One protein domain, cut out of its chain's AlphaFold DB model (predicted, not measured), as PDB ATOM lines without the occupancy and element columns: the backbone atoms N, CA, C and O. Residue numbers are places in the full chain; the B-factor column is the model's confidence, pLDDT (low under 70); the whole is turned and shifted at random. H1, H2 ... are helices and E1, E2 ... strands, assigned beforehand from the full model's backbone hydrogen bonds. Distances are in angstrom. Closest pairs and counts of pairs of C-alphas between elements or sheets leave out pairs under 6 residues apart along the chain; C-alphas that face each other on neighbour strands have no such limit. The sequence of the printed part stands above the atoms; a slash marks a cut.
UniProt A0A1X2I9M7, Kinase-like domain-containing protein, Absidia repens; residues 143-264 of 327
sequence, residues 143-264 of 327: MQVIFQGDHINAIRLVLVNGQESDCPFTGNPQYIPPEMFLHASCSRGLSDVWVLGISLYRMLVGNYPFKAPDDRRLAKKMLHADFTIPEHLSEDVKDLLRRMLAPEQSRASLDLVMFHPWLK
ATOM      1  N   MET A 143      50.212 -10.208 -26.088       86.69
ATOM      2  CA  MET A 143      50.976  -9.018 -26.450       86.69
ATOM      3  C   MET A 143      51.703  -8.490 -25.215       86.69
ATOM      4  O   MET A 143      51.069  -8.212 -24.202       86.69
ATOM      5  N   GLN A 144      53.019  -8.306 -25.297       87.00
ATOM      6  CA  GLN A 144      53.830  -7.798 -24.188       87.00
ATOM      7  C   GLN A 144      54.695  -6.621 -24.644       87.00
ATOM      8  O   GLN A 144      55.315  -6.667 -25.706       87.00
ATOM      9  N   VAL A 145      54.763  -5.564 -23.836       91.69
ATOM     10  CA  VAL A 145      55.666  -4.433 -24.085       91.69
ATOM     11  C   VAL A 145      57.087  -4.772 -23.630       91.69
ATOM     12  O   VAL A 145      57.306  -5.147 -22.478       91.69
ATOM     13  N   ILE A 146      58.064  -4.580 -24.518       92.25
ATOM     14  CA  ILE A 146      59.490  -4.774 -24.244       92.25
ATOM     15  C   ILE A 146      60.171  -3.408 -24.102       92.25
ATOM     16  O   ILE A 146      60.250  -2.629 -25.057       92.25
ATOM     17  N   PHE A 147      60.688  -3.124 -22.906       91.44
ATOM     18  CA  PHE A 147      61.431  -1.899 -22.599       91.44
ATOM     19  C   PHE A 147      62.937  -2.061 -22.841       91.44
ATOM     20  O   PHE A 147      63.523  -3.084 -22.484       91.44
ATOM     21  N   GLN A 148      63.583  -1.007 -23.339       92.69
ATOM     22  CA  GLN A 148      65.037  -0.847 -23.335       92.69
ATOM     23  C   GLN A 148      65.386   0.410 -22.532       92.69
ATOM     24  O   GLN A 148      65.112   1.534 -22.951       92.69
ATOM     25  N   GLY A 149      65.954   0.220 -21.339       91.31
ATOM     26  CA  GLY A 149      66.041   1.300 -20.352       91.31
ATOM     27  C   GLY A 149      64.640   1.788 -19.976       91.31
ATOM     28  O   GLY A 149      63.785   0.972 -19.615       91.31
ATOM     29  N   ASP A 150      64.410   3.095 -20.103       91.81
ATOM     30  CA  ASP A 150      63.148   3.762 -19.751       91.81
ATOM     31  C   ASP A 150      62.194   3.983 -20.944       91.81
ATOM     32  O   ASP A 150      61.124   4.571 -20.773       91.81
ATOM     33  N   HIS A 151      62.553   3.487 -22.135       92.25
ATOM     34  CA  HIS A 151      61.775   3.617 -23.372       92.25
ATOM     35  C   HIS A 151      61.217   2.276 -23.857       92.25
ATOM     36  O   HIS A 151      61.818   1.221 -23.630       92.25
ATOM     37  N   ILE A 152      60.090   2.309 -24.569       93.38
ATOM     38  CA  ILE A 152      59.565   1.130 -25.270       93.38
ATOM     39  C   ILE A 152      60.385   0.879 -26.538       93.38
ATOM     40  O   ILE A 152      60.492   1.748 -27.399       93.38
ATOM     41  N   ASN A 153      60.920  -0.334 -26.672       93.19
ATOM     42  CA  ASN A 153      61.692  -0.764 -27.838       93.19
ATOM     43  C   ASN A 153      60.851  -1.596 -28.817       93.19
ATOM     44  O   ASN A 153      60.905  -1.391 -30.029       93.19
ATOM     45  N   ALA A 154      60.056  -2.537 -28.302       93.12
ATOM     46  CA  ALA A 154      59.286  -3.466 -29.124       93.12
ATOM     47  C   ALA A 154      57.973  -3.883 -28.455       93.12
ATOM     48  O   ALA A 154      57.805  -3.756 -27.239       93.12
ATOM     49  N   ILE A 155      57.059  -4.421 -29.258       91.44
ATOM     50  CA  ILE A 155      55.922  -5.208 -28.784       91.44
ATOM     51  C   ILE A 155      56.175  -6.656 -29.203       91.44
ATOM     52  O   ILE A 155      56.340  -6.954 -30.385       91.44
ATOM     53  N   ARG A 156      56.200  -7.557 -28.225       90.12
ATOM     54  CA  ARG A 156      56.253  -9.000 -28.440       90.12
ATOM     55  C   ARG A 156      54.849  -9.524 -28.681       90.12
ATOM     56  O   ARG A 156      53.951  -9.261 -27.882       90.12
ATOM     57  N   LEU A 157      54.670 -10.281 -29.755       87.31
ATOM     58  CA  LEU A 157      53.446 -11.009 -30.075       87.31
ATOM     59  C   LEU A 157      53.710 -12.503 -29.899       87.31
ATOM     60  O   LEU A 157      54.581 -13.039 -30.584       87.31
ATOM     61  N   VAL A 158      52.952 -13.184 -29.040       83.81
ATOM     62  CA  VAL A 158      52.957 -14.653 -28.978       83.81
ATOM     63  C   VAL A 158      51.708 -15.174 -29.674       83.81
ATOM     64  O   VAL A 158      50.571 -14.876 -29.299       83.81
ATOM     65  N   LEU A 159      51.935 -15.933 -30.738       79.12
ATOM     66  CA  LEU A 159      50.903 -16.566 -31.549       79.12
ATOM     67  C   LEU A 159      50.403 -17.852 -30.872       79.12
ATOM     68  O   LEU A 159      51.116 -18.493 -30.106       79.12
ATOM     69  N   VAL A 160      49.188 -18.286 -31.221       75.00
ATOM     70  CA  VAL A 160      48.518 -19.475 -30.638       75.00
ATOM     71  C   VAL A 160      49.313 -20.783 -30.848       75.00
ATOM     72  O   VAL A 160      49.107 -21.764 -30.142       75.00
ATOM     73  N   ASN A 161      50.253 -20.807 -31.797       80.31
ATOM     74  CA  ASN A 161      51.181 -21.917 -32.040       80.31
ATOM     75  C   ASN A 161      52.500 -21.824 -31.238       80.31
ATOM     76  O   ASN A 161      53.432 -22.572 -31.529       80.31
ATOM     77  N   GLY A 162      52.611 -20.897 -30.282       76.00
ATOM     78  CA  GLY A 162      53.819 -20.661 -29.487       76.00
ATOM     79  C   GLY A 162      54.951 -19.948 -30.235       76.00
ATOM     80  O   GLY A 162      56.062 -19.877 -29.719       76.00
ATOM     81  N   GLN A 163      54.715 -19.435 -31.448       83.19
ATOM     82  CA  GLN A 163      55.692 -18.589 -32.136       83.19
ATOM     83  C   GLN A 163      55.689 -17.187 -31.521       83.19
ATOM     84  O   GLN A 163      54.650 -16.529 -31.480       83.19
ATOM     85  N   GLU A 164      56.858 -16.722 -31.091       88.69
ATOM     86  CA  GLU A 164      57.073 -15.336 -30.677       88.69
ATOM     87  C   GLU A 164      57.551 -14.493 -31.865       88.69
ATOM     88  O   GLU A 164      58.334 -14.955 -32.697       88.69
ATOM     89  N   SER A 165      57.093 -13.246 -31.943       88.06
ATOM     90  CA  SER A 165      57.545 -12.267 -32.930       88.06
ATOM     91  C   SER A 165      57.634 -10.889 -32.283       88.06
ATOM     92  O   SER A 165      56.625 -10.352 -31.823       88.06
ATOM     93  N   ASP A 166      58.837 -10.321 -32.245       90.31
ATOM     94  CA  ASP A 166      59.083  -8.979 -31.720       90.31
ATOM     95  C   ASP A 166      58.976  -7.958 -32.859       90.31
ATOM     96  O   ASP A 166      59.790  -7.956 -33.786       90.31
ATOM     97  N   CYS A 167      57.982  -7.068 -32.797       89.88
ATOM     98  CA  CYS A 167      57.863  -5.953 -33.731       89.88
ATOM     99  C   CYS A 167      58.409  -4.652 -33.101       89.88
ATOM    100  O   CYS A 167      57.992  -4.289 -31.996       89.88
ATOM    101  N   PRO A 168      59.331  -3.926 -33.771       92.69
ATOM    102  CA  PRO A 168      59.839  -2.648 -33.274       92.69
ATOM    103  C   PRO A 168      58.713  -1.642 -33.035       92.69
ATOM    104  O   PRO A 168      57.826  -1.469 -33.879       92.69
ATOM    105  N   PHE A 169      58.750  -0.959 -31.895       93.06
ATOM    106  CA  PHE A 169      57.708  -0.013 -31.526       93.06
ATOM    107  C   PHE A 169      57.955   1.361 -32.158       93.06
ATOM    108  O   PHE A 169      58.959   2.018 -31.903       93.06
ATOM    109  N   THR A 170      57.002   1.811 -32.974       90.31
ATOM    110  CA  THR A 170      57.019   3.126 -33.647       90.31
ATOM    111  C   THR A 170      55.768   3.962 -33.344       90.31
ATOM    112  O   THR A 170      55.530   4.995 -33.972       90.31
ATOM    113  N   GLY A 171      54.935   3.501 -32.404       90.50
ATOM    114  CA  GLY A 171      53.678   4.145 -32.029       90.50
ATOM    115  C   GLY A 171      53.844   5.259 -30.994       90.50
ATOM    116  O   GLY A 171      54.942   5.576 -30.547       90.50
ATOM    117  N   ASN A 172      52.719   5.838 -30.564       93.81
ATOM    118  CA  ASN A 172      52.694   6.690 -29.377       93.81
ATOM    119  C   ASN A 172      52.298   5.837 -28.147       93.81
ATOM    120  O   ASN A 172      51.214   5.244 -28.159       93.81
ATOM    121  N   PRO A 173      53.127   5.792 -27.086       94.94
ATOM    122  CA  PRO A 173      52.915   4.933 -25.916       94.94
ATOM    123  C   PRO A 173      51.667   5.298 -25.098       94.94
ATOM    124  O   PRO A 173      51.112   4.450 -24.413       94.94
ATOM    125  N   GLN A 174      51.154   6.528 -25.214       95.81
ATOM    126  CA  GLN A 174      49.966   7.010 -24.497       95.81
ATOM    127  C   GLN A 174      48.669   6.313 -24.941       95.81
ATOM    128  O   GLN A 174      47.662   6.408 -24.243       95.81
ATOM    129  N   TYR A 175      48.678   5.626 -26.090       96.19
ATOM    130  CA  TYR A 175      47.569   4.779 -26.537       96.19
ATOM    131  C   TYR A 175      47.684   3.324 -26.065       96.19
ATOM    132  O   TYR A 175      46.689   2.613 -26.150       96.19
ATOM    133  N   ILE A 176      48.841   2.869 -25.568       94.00
ATOM    134  CA  ILE A 176      49.008   1.486 -25.103       94.00
ATOM    135  C   ILE A 176      48.143   1.270 -23.850       94.00
ATOM    136  O   ILE A 176      48.306   1.999 -22.874       94.00
ATOM    137  N   PRO A 177      47.223   0.295 -23.841       93.69
ATOM    138  CA  PRO A 177      46.462  -0.046 -22.647       93.69
ATOM    139  C   PRO A 177      47.374  -0.536 -21.509       93.69
ATOM    140  O   PRO A 177      48.298  -1.311 -21.767       93.69
ATOM    141  N   PRO A 178      47.145  -0.109 -20.252       92.31
ATOM    142  CA  PRO A 178      48.077  -0.339 -19.152       92.31
ATOM    143  C   PRO A 178      48.324  -1.824 -18.847       92.31
ATOM    144  O   PRO A 178      49.410  -2.179 -18.394       92.31
ATOM    145  N   GLU A 179      47.354  -2.693 -19.136       91.69
ATOM    146  CA  GLU A 179      47.471  -4.147 -19.006       91.69
ATOM    147  C   GLU A 179      48.663  -4.736 -19.784       91.69
ATOM    148  O   GLU A 179      49.345  -5.623 -19.269       91.69
ATOM    149  N   MET A 180      49.012  -4.174 -20.951       90.38
ATOM    150  CA  MET A 180      50.131  -4.642 -21.786       90.38
ATOM    151  C   MET A 180      51.520  -4.424 -21.152       90.38
ATOM    152  O   MET A 180      52.513  -4.977 -21.633       90.38
ATOM    153  N   PHE A 181      51.608  -3.617 -20.086       89.44
ATOM    154  CA  PHE A 181      52.825  -3.452 -19.282       89.44
ATOM    155  C   PHE A 181      52.910  -4.442 -18.104       89.44
ATOM    156  O   PHE A 181      53.979  -4.566 -17.509       89.44
ATOM    157  N   LEU A 182      51.809  -5.115 -17.741       84.62
ATOM    158  CA  LEU A 182      51.745  -6.053 -16.610       84.62
ATOM    159  C   LEU A 182      51.787  -7.516 -17.045       84.62
ATOM    160  O   LEU A 182      52.513  -8.314 -16.456       84.62
ATOM    161  N   HIS A 183      50.958  -7.882 -18.021       75.69
ATOM    162  CA  HIS A 183      50.723  -9.271 -18.400       75.69
ATOM    163  C   HIS A 183      50.454  -9.396 -19.896       75.69
ATOM    164  O   HIS A 183      49.950  -8.483 -20.541       75.69
ATOM    165  N   ALA A 184      50.801 -10.555 -20.450       71.06
ATOM    166  CA  ALA A 184      50.776 -10.756 -21.892       71.06
ATOM    167  C   ALA A 184      49.344 -10.949 -22.448       71.06
ATOM    168  O   ALA A 184      49.068 -10.598 -23.591       71.06
ATOM    169  N   SER A 185      48.410 -11.509 -21.675       76.50
ATOM    170  CA  SER A 185      47.001 -11.647 -22.077       76.50
ATOM    171  C   SER A 185      46.237 -10.346 -21.807       76.50
ATOM    172  O   SER A 185      46.147  -9.937 -20.651       76.50
ATOM    173  N   CYS A 186      45.673  -9.710 -22.836       76.50
ATOM    174  CA  CYS A 186      44.859  -8.495 -22.706       76.50
ATOM    175  C   CYS A 186      43.488  -8.674 -23.374       76.50
ATOM    176  O   CYS A 186      43.392  -9.151 -24.513       76.50
ATOM    177  N   SER A 187      42.411  -8.246 -22.710       83.50
ATOM    178  CA  SER A 187      41.072  -8.335 -23.291       83.50
ATOM    179  C   SER A 187      40.903  -7.320 -24.418       83.50
ATOM    180  O   SER A 187      40.657  -6.140 -24.173       83.50
ATOM    181  N   ARG A 188      40.959  -7.789 -25.675       83.00
ATOM    182  CA  ARG A 188      40.836  -6.958 -26.893       83.00
ATOM    183  C   ARG A 188      39.747  -5.883 -26.795       83.00
ATOM    184  O   ARG A 188      40.000  -4.730 -27.115       83.00
ATOM    185  N   GLY A 189      38.557  -6.244 -26.311       90.62
ATOM    186  CA  GLY A 189      37.433  -5.311 -26.185       90.62
ATOM    187  C   GLY A 189      37.618  -4.236 -25.105       90.62
ATOM    188  O   GLY A 189      37.129  -3.121 -25.277       90.62
ATOM    189  N   LEU A 190      38.325  -4.532 -24.009       92.94
ATOM    190  CA  LEU A 190      38.657  -3.544 -22.972       92.94
ATOM    191  C   LEU A 190      39.843  -2.672 -23.396       92.94
ATOM    192  O   LEU A 190      39.863  -1.473 -23.107       92.94
ATOM    193  N   SER A 191      40.808  -3.251 -24.102       92.69
ATOM    194  CA  SER A 191      41.926  -2.545 -24.723       92.69
ATOM    195  C   SER A 191      41.437  -1.547 -25.787       92.69
ATOM    196  O   SER A 191      41.832  -0.383 -25.753       92.69
ATOM    197  N   ASP A 192      40.485  -1.930 -26.649       94.56
ATOM    198  CA  ASP A 192      39.836  -1.014 -27.603       94.56
ATOM    199  C   ASP A 192      39.121   0.151 -26.885       94.56
ATOM    200  O   ASP A 192      39.254   1.310 -27.288       94.56
ATOM    201  N   VAL A 193      38.409  -0.115 -25.777       97.38
ATOM    202  CA  VAL A 193      37.761   0.938 -24.967       97.38
ATOM    203  C   VAL A 193      38.777   1.925 -24.385       97.38
ATOM    204  O   VAL A 193      38.501   3.127 -24.372       97.38
ATOM    205  N   TRP A 194      39.958   1.463 -23.961       96.75
ATOM    206  CA  TRP A 194      41.029   2.355 -23.505       96.75
ATOM    207  C   TRP A 194      41.480   3.305 -24.619       96.75
ATOM    208  O   TRP A 194      41.470   4.525 -24.433       96.75
ATOM    209  N   VAL A 195      41.797   2.775 -25.807       97.06
ATOM    210  CA  VAL A 195      42.227   3.579 -26.970       97.06
ATOM    211  C   VAL A 195      41.151   4.594 -27.378       97.06
ATOM    212  O   VAL A 195      41.463   5.756 -27.671       97.06
ATOM    213  N   LEU A 196      39.875   4.195 -27.341       97.75
ATOM    214  CA  LEU A 196      38.738   5.095 -27.552       97.75
ATOM    215  C   LEU A 196      38.657   6.184 -26.470       97.75
ATOM    216  O   LEU A 196      38.384   7.337 -26.800       97.75
ATOM    217  N   GLY A 197      38.944   5.859 -25.206       98.06
ATOM    218  CA  GLY A 197      38.977   6.810 -24.091       98.06
ATOM    219  C   GLY A 197      40.079   7.862 -24.242       98.06
ATOM    220  O   GLY A 197      39.809   9.057 -24.105       98.06
ATOM    221  N   ILE A 198      41.296   7.443 -24.612       98.25
ATOM    222  CA  ILE A 198      42.421   8.352 -24.899       98.25
ATOM    223  C   ILE A 198      42.062   9.272 -26.072       98.25
ATOM    224  O   ILE A 198      42.302  10.482 -26.023       98.25
ATOM    225  N   SER A 199      41.445   8.711 -27.116       98.12
ATOM    226  CA  SER A 199      41.005   9.457 -28.300       98.12
ATOM    227  C   SER A 199      39.918  10.481 -27.963       98.12
ATOM    228  O   SER A 199      40.028  11.639 -28.368       98.12
ATOM    229  N   LEU A 200      38.907  10.093 -27.180       97.88
ATOM    230  CA  LEU A 200      37.829  10.975 -26.731       97.88
ATOM    231  C   LEU A 200      38.365  12.116 -25.860       97.88
ATOM    232  O   LEU A 200      38.071  13.279 -26.137       97.88
ATOM    233  N   TYR A 201      39.205  11.807 -24.867       98.38
ATOM    234  CA  TYR A 201      39.858  12.823 -24.038       98.38
ATOM    235  C   TYR A 201      40.639  13.818 -24.911       98.38
ATOM    236  O   TYR A 201      40.495  15.031 -24.758       98.38
ATOM    237  N   ARG A 202      41.420  13.319 -25.880       97.19
ATOM    238  CA  ARG A 202      42.231  14.160 -26.771       97.19
ATOM    239  C   ARG A 202      41.392  15.049 -27.689       97.19
ATOM    240  O   ARG A 202      41.794  16.184 -27.929       97.19
ATOM    241  N   MET A 203      40.236  14.582 -28.164       97.38
ATOM    242  CA  MET A 203      39.300  15.406 -28.944       97.38
ATOM    243  C   MET A 203      38.651  16.517 -28.108       97.38
ATOM    244  O   MET A 203      38.412  17.600 -28.631       97.38
ATOM    245  N   LEU A 204      38.382  16.266 -26.823       96.56
ATOM    246  CA  LEU A 204      37.707  17.218 -25.932       96.56
ATOM    247  C   LEU A 204      38.660  18.238 -25.288       96.56
ATOM    248  O   LEU A 204      38.291  19.392 -25.110       96.56
ATOM    249  N   VAL A 205      39.880  17.817 -24.932       96.94
ATOM    250  CA  VAL A 205      40.853  18.612 -24.150       96.94
ATOM    251  C   VAL A 205      42.043  19.093 -25.003       96.94
ATOM    252  O   VAL A 205      42.886  19.870 -24.547       96.94
ATOM    253  N   GLY A 206      42.182  18.601 -26.239       96.25
ATOM    254  CA  GLY A 206      43.315  18.897 -27.132       96.25
ATOM    255  C   GLY A 206      44.663  18.308 -26.683       96.25
ATOM    256  O   GLY A 206      45.678  18.484 -27.352       96.25
ATOM    257  N   ASN A 207      44.689  17.599 -25.554       95.44
ATOM    258  CA  ASN A 207      45.877  17.050 -24.903       95.44
ATOM    259  C   ASN A 207      45.657  15.578 -24.548       95.44
ATOM    260  O   ASN A 207      44.528  15.111 -24.509       95.44
ATOM    261  N   TYR A 208      46.730  14.853 -24.242       96.75
ATOM    262  CA  TYR A 208      46.631  13.512 -23.662       96.75
ATOM    263  C   TYR A 208      46.337  13.564 -22.153       96.75
ATOM    264  O   TYR A 208      46.837  14.484 -21.494       96.75
ATOM    265  N   PRO A 209      45.592  12.583 -21.603       96.94
ATOM    266  CA  PRO A 209      45.301  12.503 -20.168       96.94
ATOM    267  C   PRO A 209      46.551  12.160 -19.349       96.94
ATOM    268  O   PRO A 209      46.795  12.755 -18.303       96.94
ATOM    269  N   PHE A 210      47.389  11.254 -19.860       97.25
ATOM    270  CA  PHE A 210      48.625  10.822 -19.215       97.25
ATOM    271  C   PHE A 210      49.841  11.471 -19.881       97.25
ATOM    272  O   PHE A 210      49.987  11.446 -21.106       97.25
ATOM    273  N   LYS A 211      50.730  12.050 -19.069       95.12
ATOM    274  CA  LYS A 211      52.018  12.623 -19.484       95.12
ATOM    275  C   LYS A 211      53.071  12.305 -18.424       95.12
ATOM    276  O   LYS A 211      52.792  12.444 -17.232       95.12
ATOM    277  N   ALA A 212      54.263  11.916 -18.863       95.50
ATOM    278  CA  ALA A 212      55.444  11.688 -18.034       95.50
ATOM    279  C   ALA A 212      56.722  11.952 -18.866       95.50
ATOM    280  O   ALA A 212      56.608  12.063 -20.088       95.50
ATOM    281  N   PRO A 213      57.911  12.076 -18.241       94.12
ATOM    282  CA  PRO A 213      59.179  12.267 -18.958       94.12
ATOM    283  C   PRO A 213      59.643  11.044 -19.766       94.12
ATOM    284  O   PRO A 213      60.388  11.200 -20.726       94.12
ATOM    285  N   ASP A 214      59.221   9.850 -19.354       94.50
ATOM    286  CA  ASP A 214      59.681   8.555 -19.852       94.50
ATOM    287  C   ASP A 214      58.540   7.523 -19.845       94.50
ATOM    288  O   ASP A 214      57.515   7.711 -19.171       94.50
ATOM    289  N   ASP A 215      58.709   6.431 -20.594       94.56
ATOM    290  CA  ASP A 215      57.628   5.476 -20.850       94.56
ATOM    291  C   ASP A 215      57.327   4.596 -19.629       94.56
ATOM    292  O   ASP A 215      56.178   4.200 -19.428       94.56
ATOM    293  N   ARG A 216      58.317   4.336 -18.762       92.06
ATOM    294  CA  ARG A 216      58.102   3.604 -17.498       92.06
ATOM    295  C   ARG A 216      57.233   4.402 -16.530       92.06
ATOM    296  O   ARG A 216      56.285   3.862 -15.951       92.06
ATOM    297  N   ARG A 217      57.513   5.697 -16.352       94.81
ATOM    298  CA  ARG A 217      56.672   6.592 -15.541       94.81
ATOM    299  C   ARG A 217      55.308   6.796 -16.183       94.81
ATOM    300  O   ARG A 217      54.317   6.832 -15.455       94.81
ATOM    301  N   LEU A 218      55.231   6.880 -17.513       96.25
ATOM    302  CA  LEU A 218      53.961   6.952 -18.236       96.25
ATOM    303  C   LEU A 218      53.097   5.713 -17.953       96.25
ATOM    304  O   LEU A 218      51.965   5.868 -17.491       96.25
ATOM    305  N   ALA A 219      53.658   4.512 -18.116       93.81
ATOM    306  CA  ALA A 219      53.007   3.247 -17.784       93.81
ATOM    307  C   ALA A 219      52.515   3.229 -16.328       93.81
ATOM    308  O   ALA A 219      51.347   2.933 -16.081       93.81
ATOM    309  N   LYS A 220      53.348   3.647 -15.360       93.62
ATOM    310  CA  LYS A 220      52.946   3.741 -13.943       93.62
ATOM    311  C   LYS A 220      51.746   4.676 -13.726       93.62
ATOM    312  O   LYS A 220      50.837   4.323 -12.976       93.62
ATOM    313  N   LYS A 221      51.694   5.839 -14.386       95.44
ATOM    314  CA  LYS A 221      50.531   6.747 -14.296       95.44
ATOM    315  C   LYS A 221      49.266   6.134 -14.904       95.44
ATOM    316  O   LYS A 221      48.190   6.266 -14.327       95.44
ATOM    317  N   MET A 222      49.400   5.446 -16.037       95.94
ATOM    318  CA  MET A 222      48.289   4.774 -16.723       95.94
ATOM    319  C   MET A 222      47.734   3.610 -15.891       95.94
ATOM    320  O   MET A 222      46.519   3.465 -15.780       95.94
ATOM    321  N   LEU A 223      48.608   2.843 -15.233       92.69
ATOM    322  CA  LEU A 223      48.253   1.745 -14.326       92.69
ATOM    323  C   LEU A 223      47.436   2.196 -13.111       92.69
ATOM    324  O   LEU A 223      46.515   1.497 -12.695       92.69
ATOM    325  N   HIS A 224      47.738   3.374 -12.564       92.56
ATOM    326  CA  HIS A 224      46.972   3.969 -11.466       92.56
ATOM    327  C   HIS A 224      45.767   4.806 -11.928       92.56
ATOM    328  O   HIS A 224      45.068   5.357 -11.081       92.56
ATOM    329  N   ALA A 225      45.526   4.925 -13.241       94.44
ATOM    330  CA  ALA A 225      44.565   5.866 -13.823       94.44
ATOM    331  C   ALA A 225      44.729   7.312 -13.289       94.44
ATOM    332  O   ALA A 225      43.754   8.041 -13.104       94.44
ATOM    333  N   ASP A 226      45.976   7.744 -13.067       93.69
ATOM    334  CA  ASP A 226      46.317   9.088 -12.587       93.69
ATOM    335  C   ASP A 226      46.277  10.124 -13.726       93.69
ATOM    336  O   ASP A 226      47.285  10.415 -14.388       93.69
ATOM    337  N   PHE A 227      45.080  10.666 -13.963       96.00
ATOM    338  CA  PHE A 227      44.831  11.794 -14.859       96.00
ATOM    339  C   PHE A 227      43.785  12.760 -14.289       96.00
ATOM    340  O   PHE A 227      42.868  12.381 -13.563       96.00
ATOM    341  N   THR A 228      43.898  14.034 -14.661       96.19
ATOM    342  CA  THR A 228      42.935  15.083 -14.297       96.19
ATOM    343  C   THR A 228      41.983  15.340 -15.461       96.19
ATOM    344  O   THR A 228      42.414  15.356 -16.609       96.19
ATOM    345  N   ILE A 229      40.701  15.587 -15.184       96.44
ATOM    346  CA  ILE A 229      39.722  16.001 -16.199       96.44
ATOM    347  C   ILE A 229      39.357  17.473 -15.950       96.44
ATOM    348  O   ILE A 229      38.989  17.795 -14.820       96.44
ATOM    349  N   PRO A 230      39.437  18.369 -16.955       95.88
ATOM    350  CA  PRO A 230      39.100  19.779 -16.776       95.88
ATOM    351  C   PRO A 230      37.666  20.020 -16.287       95.88
ATOM    352  O   PRO A 230      36.722  19.345 -16.705       95.88
ATOM    353  N   GLU A 231      37.490  21.043 -15.451       95.06
ATOM    354  CA  GLU A 231      36.201  21.356 -14.820       95.06
ATOM    355  C   GLU A 231      35.107  21.762 -15.817       95.06
ATOM    356  O   GLU A 231      33.940  21.461 -15.579       95.06
ATOM    357  N   HIS A 232      35.484  22.371 -16.949       94.81
ATOM    358  CA  HIS A 232      34.566  22.875 -17.979       94.81
ATOM    359  C   HIS A 232      33.799  21.783 -18.749       94.81
ATOM    360  O   HIS A 232      32.882  22.101 -19.506       94.81
ATOM    361  N   LEU A 233      34.176  20.508 -18.606       95.88
ATOM    362  CA  LEU A 233      33.438  19.388 -19.192       95.88
ATOM    363  C   LEU A 233      32.215  19.040 -18.326       95.88
ATOM    364  O   LEU A 233      32.233  19.220 -17.109       95.88
ATOM    365  N   SER A 234      31.149  18.515 -18.932       96.19
ATOM    366  CA  SER A 234      29.973  18.077 -18.168       96.19
ATOM    367  C   SER A 234      30.277  16.832 -17.326       96.19
ATOM    368  O   SER A 234      31.138  16.024 -17.679       96.19
ATOM    369  N   GLU A 235      29.551  16.637 -16.220       96.88
ATOM    370  CA  GLU A 235      29.747  15.454 -15.366       96.88
ATOM    371  C   GLU A 235      29.496  14.135 -16.114       96.88
ATOM    372  O   GLU A 235      30.245  13.182 -15.921       96.88
ATOM    373  N   ASP A 236      28.552  14.107 -17.058       96.19
ATOM    374  CA  ASP A 236      28.321  12.971 -17.962       96.19
ATOM    375  C   ASP A 236      29.567  12.605 -18.798       96.19
ATOM    376  O   ASP A 236      29.834  11.426 -19.034       96.19
ATOM    377  N   VAL A 237      30.350  13.594 -19.244       96.69
ATOM    378  CA  VAL A 237      31.632  13.358 -19.937       96.69
ATOM    379  C   VAL A 237      32.683  12.857 -18.956       96.69
ATOM    380  O   VAL A 237      33.414  11.915 -19.264       96.69
ATOM    381  N   LYS A 238      32.774  13.479 -17.776       97.81
ATOM    382  CA  LYS A 238      33.764  13.119 -16.752       97.81
ATOM    383  C   LYS A 238      33.558  11.682 -16.265       97.81
ATOM    384  O   LYS A 238      34.535  10.948 -16.146       97.81
ATOM    385  N   ASP A 239      32.315  11.263 -16.030       97.69
ATOM    386  CA  ASP A 239      31.975   9.883 -15.660       97.69
ATOM    387  C   ASP A 239      32.327   8.892 -16.782       97.69
ATOM    388  O   ASP A 239      33.001   7.892 -16.530       97.69
ATOM    389  N   LEU A 240      31.988   9.210 -18.038       97.94
ATOM    390  CA  LEU A 240      32.350   8.367 -19.181       97.94
ATOM    391  C   LEU A 240      33.871   8.187 -19.308       97.94
ATOM    392  O   LEU A 240      34.351   7.062 -19.434       97.94
ATOM    393  N   LEU A 241      34.634   9.280 -19.236       98.12
ATOM    394  CA  LEU A 241      36.095   9.244 -19.332       98.12
ATOM    395  C   LEU A 241      36.725   8.430 -18.196       98.12
ATOM    396  O   LEU A 241      37.602   7.612 -18.467       98.12
ATOM    397  N   ARG A 242      36.250   8.586 -16.951       97.69
ATOM    398  CA  ARG A 242      36.697   7.766 -15.807       97.69
ATOM    399  C   ARG A 242      36.435   6.276 -16.042       97.69
ATOM    400  O   ARG A 242      37.315   5.468 -15.781       97.69
ATOM    401  N   ARG A 243      35.264   5.909 -16.578       97.56
ATOM    402  CA  ARG A 243      34.897   4.512 -16.888       97.56
ATOM    403  C   ARG A 243      35.721   3.896 -18.024       97.56
ATOM    404  O   ARG A 243      35.997   2.698 -17.987       97.56
ATOM    405  N   MET A 244      36.080   4.685 -19.038       98.00
ATOM    406  CA  MET A 244      36.871   4.223 -20.190       98.00
ATOM    407  C   MET A 244      38.372   4.125 -19.879       98.00
ATOM    408  O   MET A 244      39.042   3.233 -20.390       98.00
ATOM    409  N   LEU A 245      38.887   5.020 -19.030       97.56
ATOM    410  CA  LEU A 245      40.302   5.108 -18.648       97.56
ATOM    411  C   LEU A 245      40.593   4.524 -17.255       97.56
ATOM    412  O   LEU A 245      41.549   4.923 -16.594       97.56
ATOM    413  N   ALA A 246      39.777   3.570 -16.808       95.56
ATOM    414  CA  ALA A 246      40.019   2.813 -15.584       95.56
ATOM    415  C   ALA A 246      40.973   1.614 -15.822       95.56
ATOM    416  O   ALA A 246      41.111   1.146 -16.966       95.56
ATOM    417  N   PRO A 247      41.599   1.067 -14.758       92.31
ATOM    418  CA  PRO A 247      42.306  -0.216 -14.810       92.31
ATOM    419  C   PRO A 247      41.392  -1.336 -15.322       92.31
ATOM    420  O   PRO A 247      40.189  -1.314 -15.044       92.31
ATOM    421  N   GLU A 248      41.948  -2.311 -16.050       90.69
ATOM    422  CA  GLU A 248      41.195  -3.318 -16.823       90.69
ATOM    423  C   GLU A 248      40.080  -4.007 -16.012       90.69
ATOM    424  O   GLU A 248      38.958  -4.127 -16.495       90.69
ATOM    425  N   GLN A 249      40.338  -4.342 -14.743       89.56
ATOM    426  CA  GLN A 249      39.396  -5.026 -13.839       89.56
ATOM    427  C   GLN A 249      38.131  -4.204 -13.517       89.56
ATOM    428  O   GLN A 249      37.147  -4.743 -13.016       89.56
ATOM    429  N   SER A 250      38.168  -2.896 -13.773       93.50
ATOM    430  CA  SER A 250      37.100  -1.927 -13.487       93.50
ATOM    431  C   SER A 250      36.662  -1.119 -14.717       93.50
ATOM    432  O   SER A 250      35.759  -0.283 -14.622       93.50
ATOM    433  N   ARG A 251      37.291  -1.360 -15.874       96.56
ATOM    434  CA  ARG A 251      37.020  -0.649 -17.124       96.56
ATOM    435  C   ARG A 251      35.656  -1.047 -17.674       96.56
ATOM    436  O   ARG A 251      35.292  -2.220 -17.702       96.56
ATOM    437  N   ALA A 252      34.889  -0.061 -18.129       96.06
ATOM    438  CA  ALA A 252      33.601  -0.326 -18.758       96.06
ATOM    439  C   ALA A 252      33.774  -1.120 -20.063       96.06
ATOM    440  O   ALA A 252      34.664  -0.835 -20.862       96.06
ATOM    441  N   SER A 253      32.882  -2.081 -20.313       95.69
ATOM    442  CA  SER A 253      32.787  -2.724 -21.626       95.69
ATOM    443  C   SER A 253      32.275  -1.742 -22.684       95.69
ATOM    444  O   SER A 253      31.631  -0.735 -22.369       95.69
ATOM    445  N   LEU A 254      32.506  -2.061 -23.961       94.56
ATOM    446  CA  LEU A 254      32.029  -1.243 -25.078       94.56
ATOM    447  C   LEU A 254      30.499  -1.060 -25.059       94.56
ATOM    448  O   LEU A 254      30.014   0.017 -25.396       94.56
ATOM    449  N   ASP A 255      29.742  -2.059 -24.593       92.75
ATOM    450  CA  ASP A 255      28.296  -1.928 -24.393       92.75
ATOM    451  C   ASP A 255      27.973  -0.843 -23.358       92.75
ATOM    452  O   ASP A 255      27.195   0.067 -23.636       92.75
ATOM    453  N   LEU A 256      28.605  -0.875 -22.179       94.25
ATOM    454  CA  LEU A 256      28.380   0.131 -21.134       94.25
ATOM    455  C   LEU A 256      28.738   1.550 -21.609       94.25
ATOM    456  O   LEU A 256      28.026   2.499 -21.276       94.25
ATOM    457  N   VAL A 257      29.780   1.682 -22.437       95.25
ATOM    458  CA  VAL A 257      30.128   2.929 -23.138       95.25
ATOM    459  C   VAL A 257      28.998   3.352 -24.084       95.25
ATOM    460  O   VAL A 257      28.459   4.447 -23.938       95.25
ATOM    461  N   MET A 258      28.562   2.481 -24.998       92.00
ATOM    462  CA  MET A 258      27.478   2.749 -25.962       92.00
ATOM    463  C   MET A 258      26.132   3.086 -25.297       92.00
ATOM    464  O   MET A 258      25.333   3.870 -25.831       92.00
ATOM    465  N   PHE A 259      25.860   2.514 -24.122       92.19
ATOM    466  CA  PHE A 259      24.636   2.770 -23.368       92.19
ATOM    467  C   PHE A 259      24.715   3.996 -22.431       92.19
ATOM    468  O   PHE A 259      23.670   4.414 -21.915       92.19
ATOM    469  N   HIS A 260      25.890   4.620 -22.276       95.19
ATOM    470  CA  HIS A 260      26.148   5.731 -21.350       95.19
ATOM    471  C   HIS A 260      25.229   6.955 -21.570       95.19
ATOM    472  O   HIS A 260      24.945   7.292 -22.724       95.19
ATOM    473  N   PRO A 261      24.785   7.666 -20.503       93.75
ATOM    474  CA  PRO A 261      23.987   8.895 -20.599       93.75
ATOM    475  C   PRO A 261      24.475   9.898 -21.644       93.75
ATOM    476  O   PRO A 261      23.685  10.287 -22.503       93.75
ATOM    477  N   TRP A 262      25.776  10.200 -21.650       94.81
ATOM    478  CA  TRP A 262      26.385  11.142 -22.594       94.81
ATOM    479  C   TRP A 262      26.141  10.810 -24.079       94.81
ATOM    480  O   TRP A 262      25.952  11.710 -24.892       94.81
ATOM    481  N   LEU A 263      26.098   9.520 -24.441       92.06
ATOM    482  CA  LEU A 263      25.884   9.078 -25.825       92.06
ATOM    483  C   LEU A 263      24.404   8.873 -26.185       92.06
ATOM    484  O   LEU A 263      24.092   8.685 -27.363       92.06
ATOM    485  N   LYS A 264      23.469   8.942 -25.224       86.62
ATOM    486  CA  LYS A 264      22.023   8.767 -25.487       86.62
ATOM    487  C   LYS A 264      21.477   9.686 -26.596       86.62
ATOM    488  O   LYS A 264      20.742   9.156 -27.430       86.62
TER     489      LYS A 264
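AT A GLANCE: This is residues 143 to 264 of the 327 residues of the protein "Kinase-like domain-containing protein" of Absidia repens (UniProt A0A1X2I9M7). A small twisted sheet of three strands, E1, E2 and E3, makes one end of the domain, and a group of helices, with the long H2 near the middle and H4, H5 and H6 toward the far end, makes the other. The short helices H1 and H3 lie between the two, H1 by E1 and H3 by the beginning of E2. The printed part has 122 residues, with three named strands followed by six named helices; the sheet's order is E1, E2, E3, antiparallel throughout, and the class is mixed, helices and strands. It is compact, with a radius of gyration of the C-alphas of 15.1 A and spans of 45 by 33 by 21 A.

IN THESE COORDINATES: E1, residues 143 to 148, begins at C-alpha 143 (50.976, -9.018, -26.450) and is 16.6 A long. E2, residues 151 to 158, is 21.0 A long, and E3, residues 164 to 168, is 13.2 A. H1 is residues 178 to 181. H2, residues 188 to 205, runs 25.7 A from C-alpha 188 at (40.836, -6.958, -26.893). H3, residues 215 to 223, is 12.0 A long, and H4, residues 235 to 244, is 14.1 A. H5 is residues 254 to 259, and H6, residues 261 to 264, ends at C-alpha 264 (22.023, 8.767, -25.487).

HOW THE PARTS SIT: E1, E2 and E3 form a meander, each strand the antiparallel neighbour of the one before, and the sheet is only just strongly twisted, its C-alphas up to 4.1 A off the best plane. In the hairpin of E1 and E2, N 146 and O 154 are 2.9 A apart, within hydrogen-bond range; in that of E2 and E3, N 157 and O 165 are 2.8 A apart. H1 is on the sheet but over none of its strands; its closest C-alphas to E1 are Met 180 and Gln 144, 5.4 A apart. H3 only grazes the sheet with residues 215 to 218. H1 and H3 touch, the closest C-alphas being Pro 178 and Leu 223, 5.3 A apart. H1 and H2 are near each other, with 5 pairs of C-alphas within 10 A. H2 touches H4 with residues 193 to 201 alone, closest at C-alphas Gly 197 and Met 244, 5.1 A, opposite ways at a steep tilt of 37 degrees, only just beyond shallow. H2 and H5 only just touch, with 3 pairs of C-alphas within 8 A, made by residues 189 to 193 of H2 alone; the closest are Val 193 and Leu 254, 6.1 A. H4 touches H6, closest at C-alphas Asp 236 and Trp 262, 5.3 A. H2 and the sheet's strands are apart. Every O i to N i+4 pair is within hydrogen-bond range in H2, H3, H4 and H5; H1 and H6 are too short for such a pair.

THE WHOLE: The C-alphas farthest apart are those of Asn 161 and His 232, 49.8 A. The printed part has no cut. The link from H3 to H4, 11 residues, is long. The mean pLDDT of the printed part is 92.6, and no printed residue is under 70.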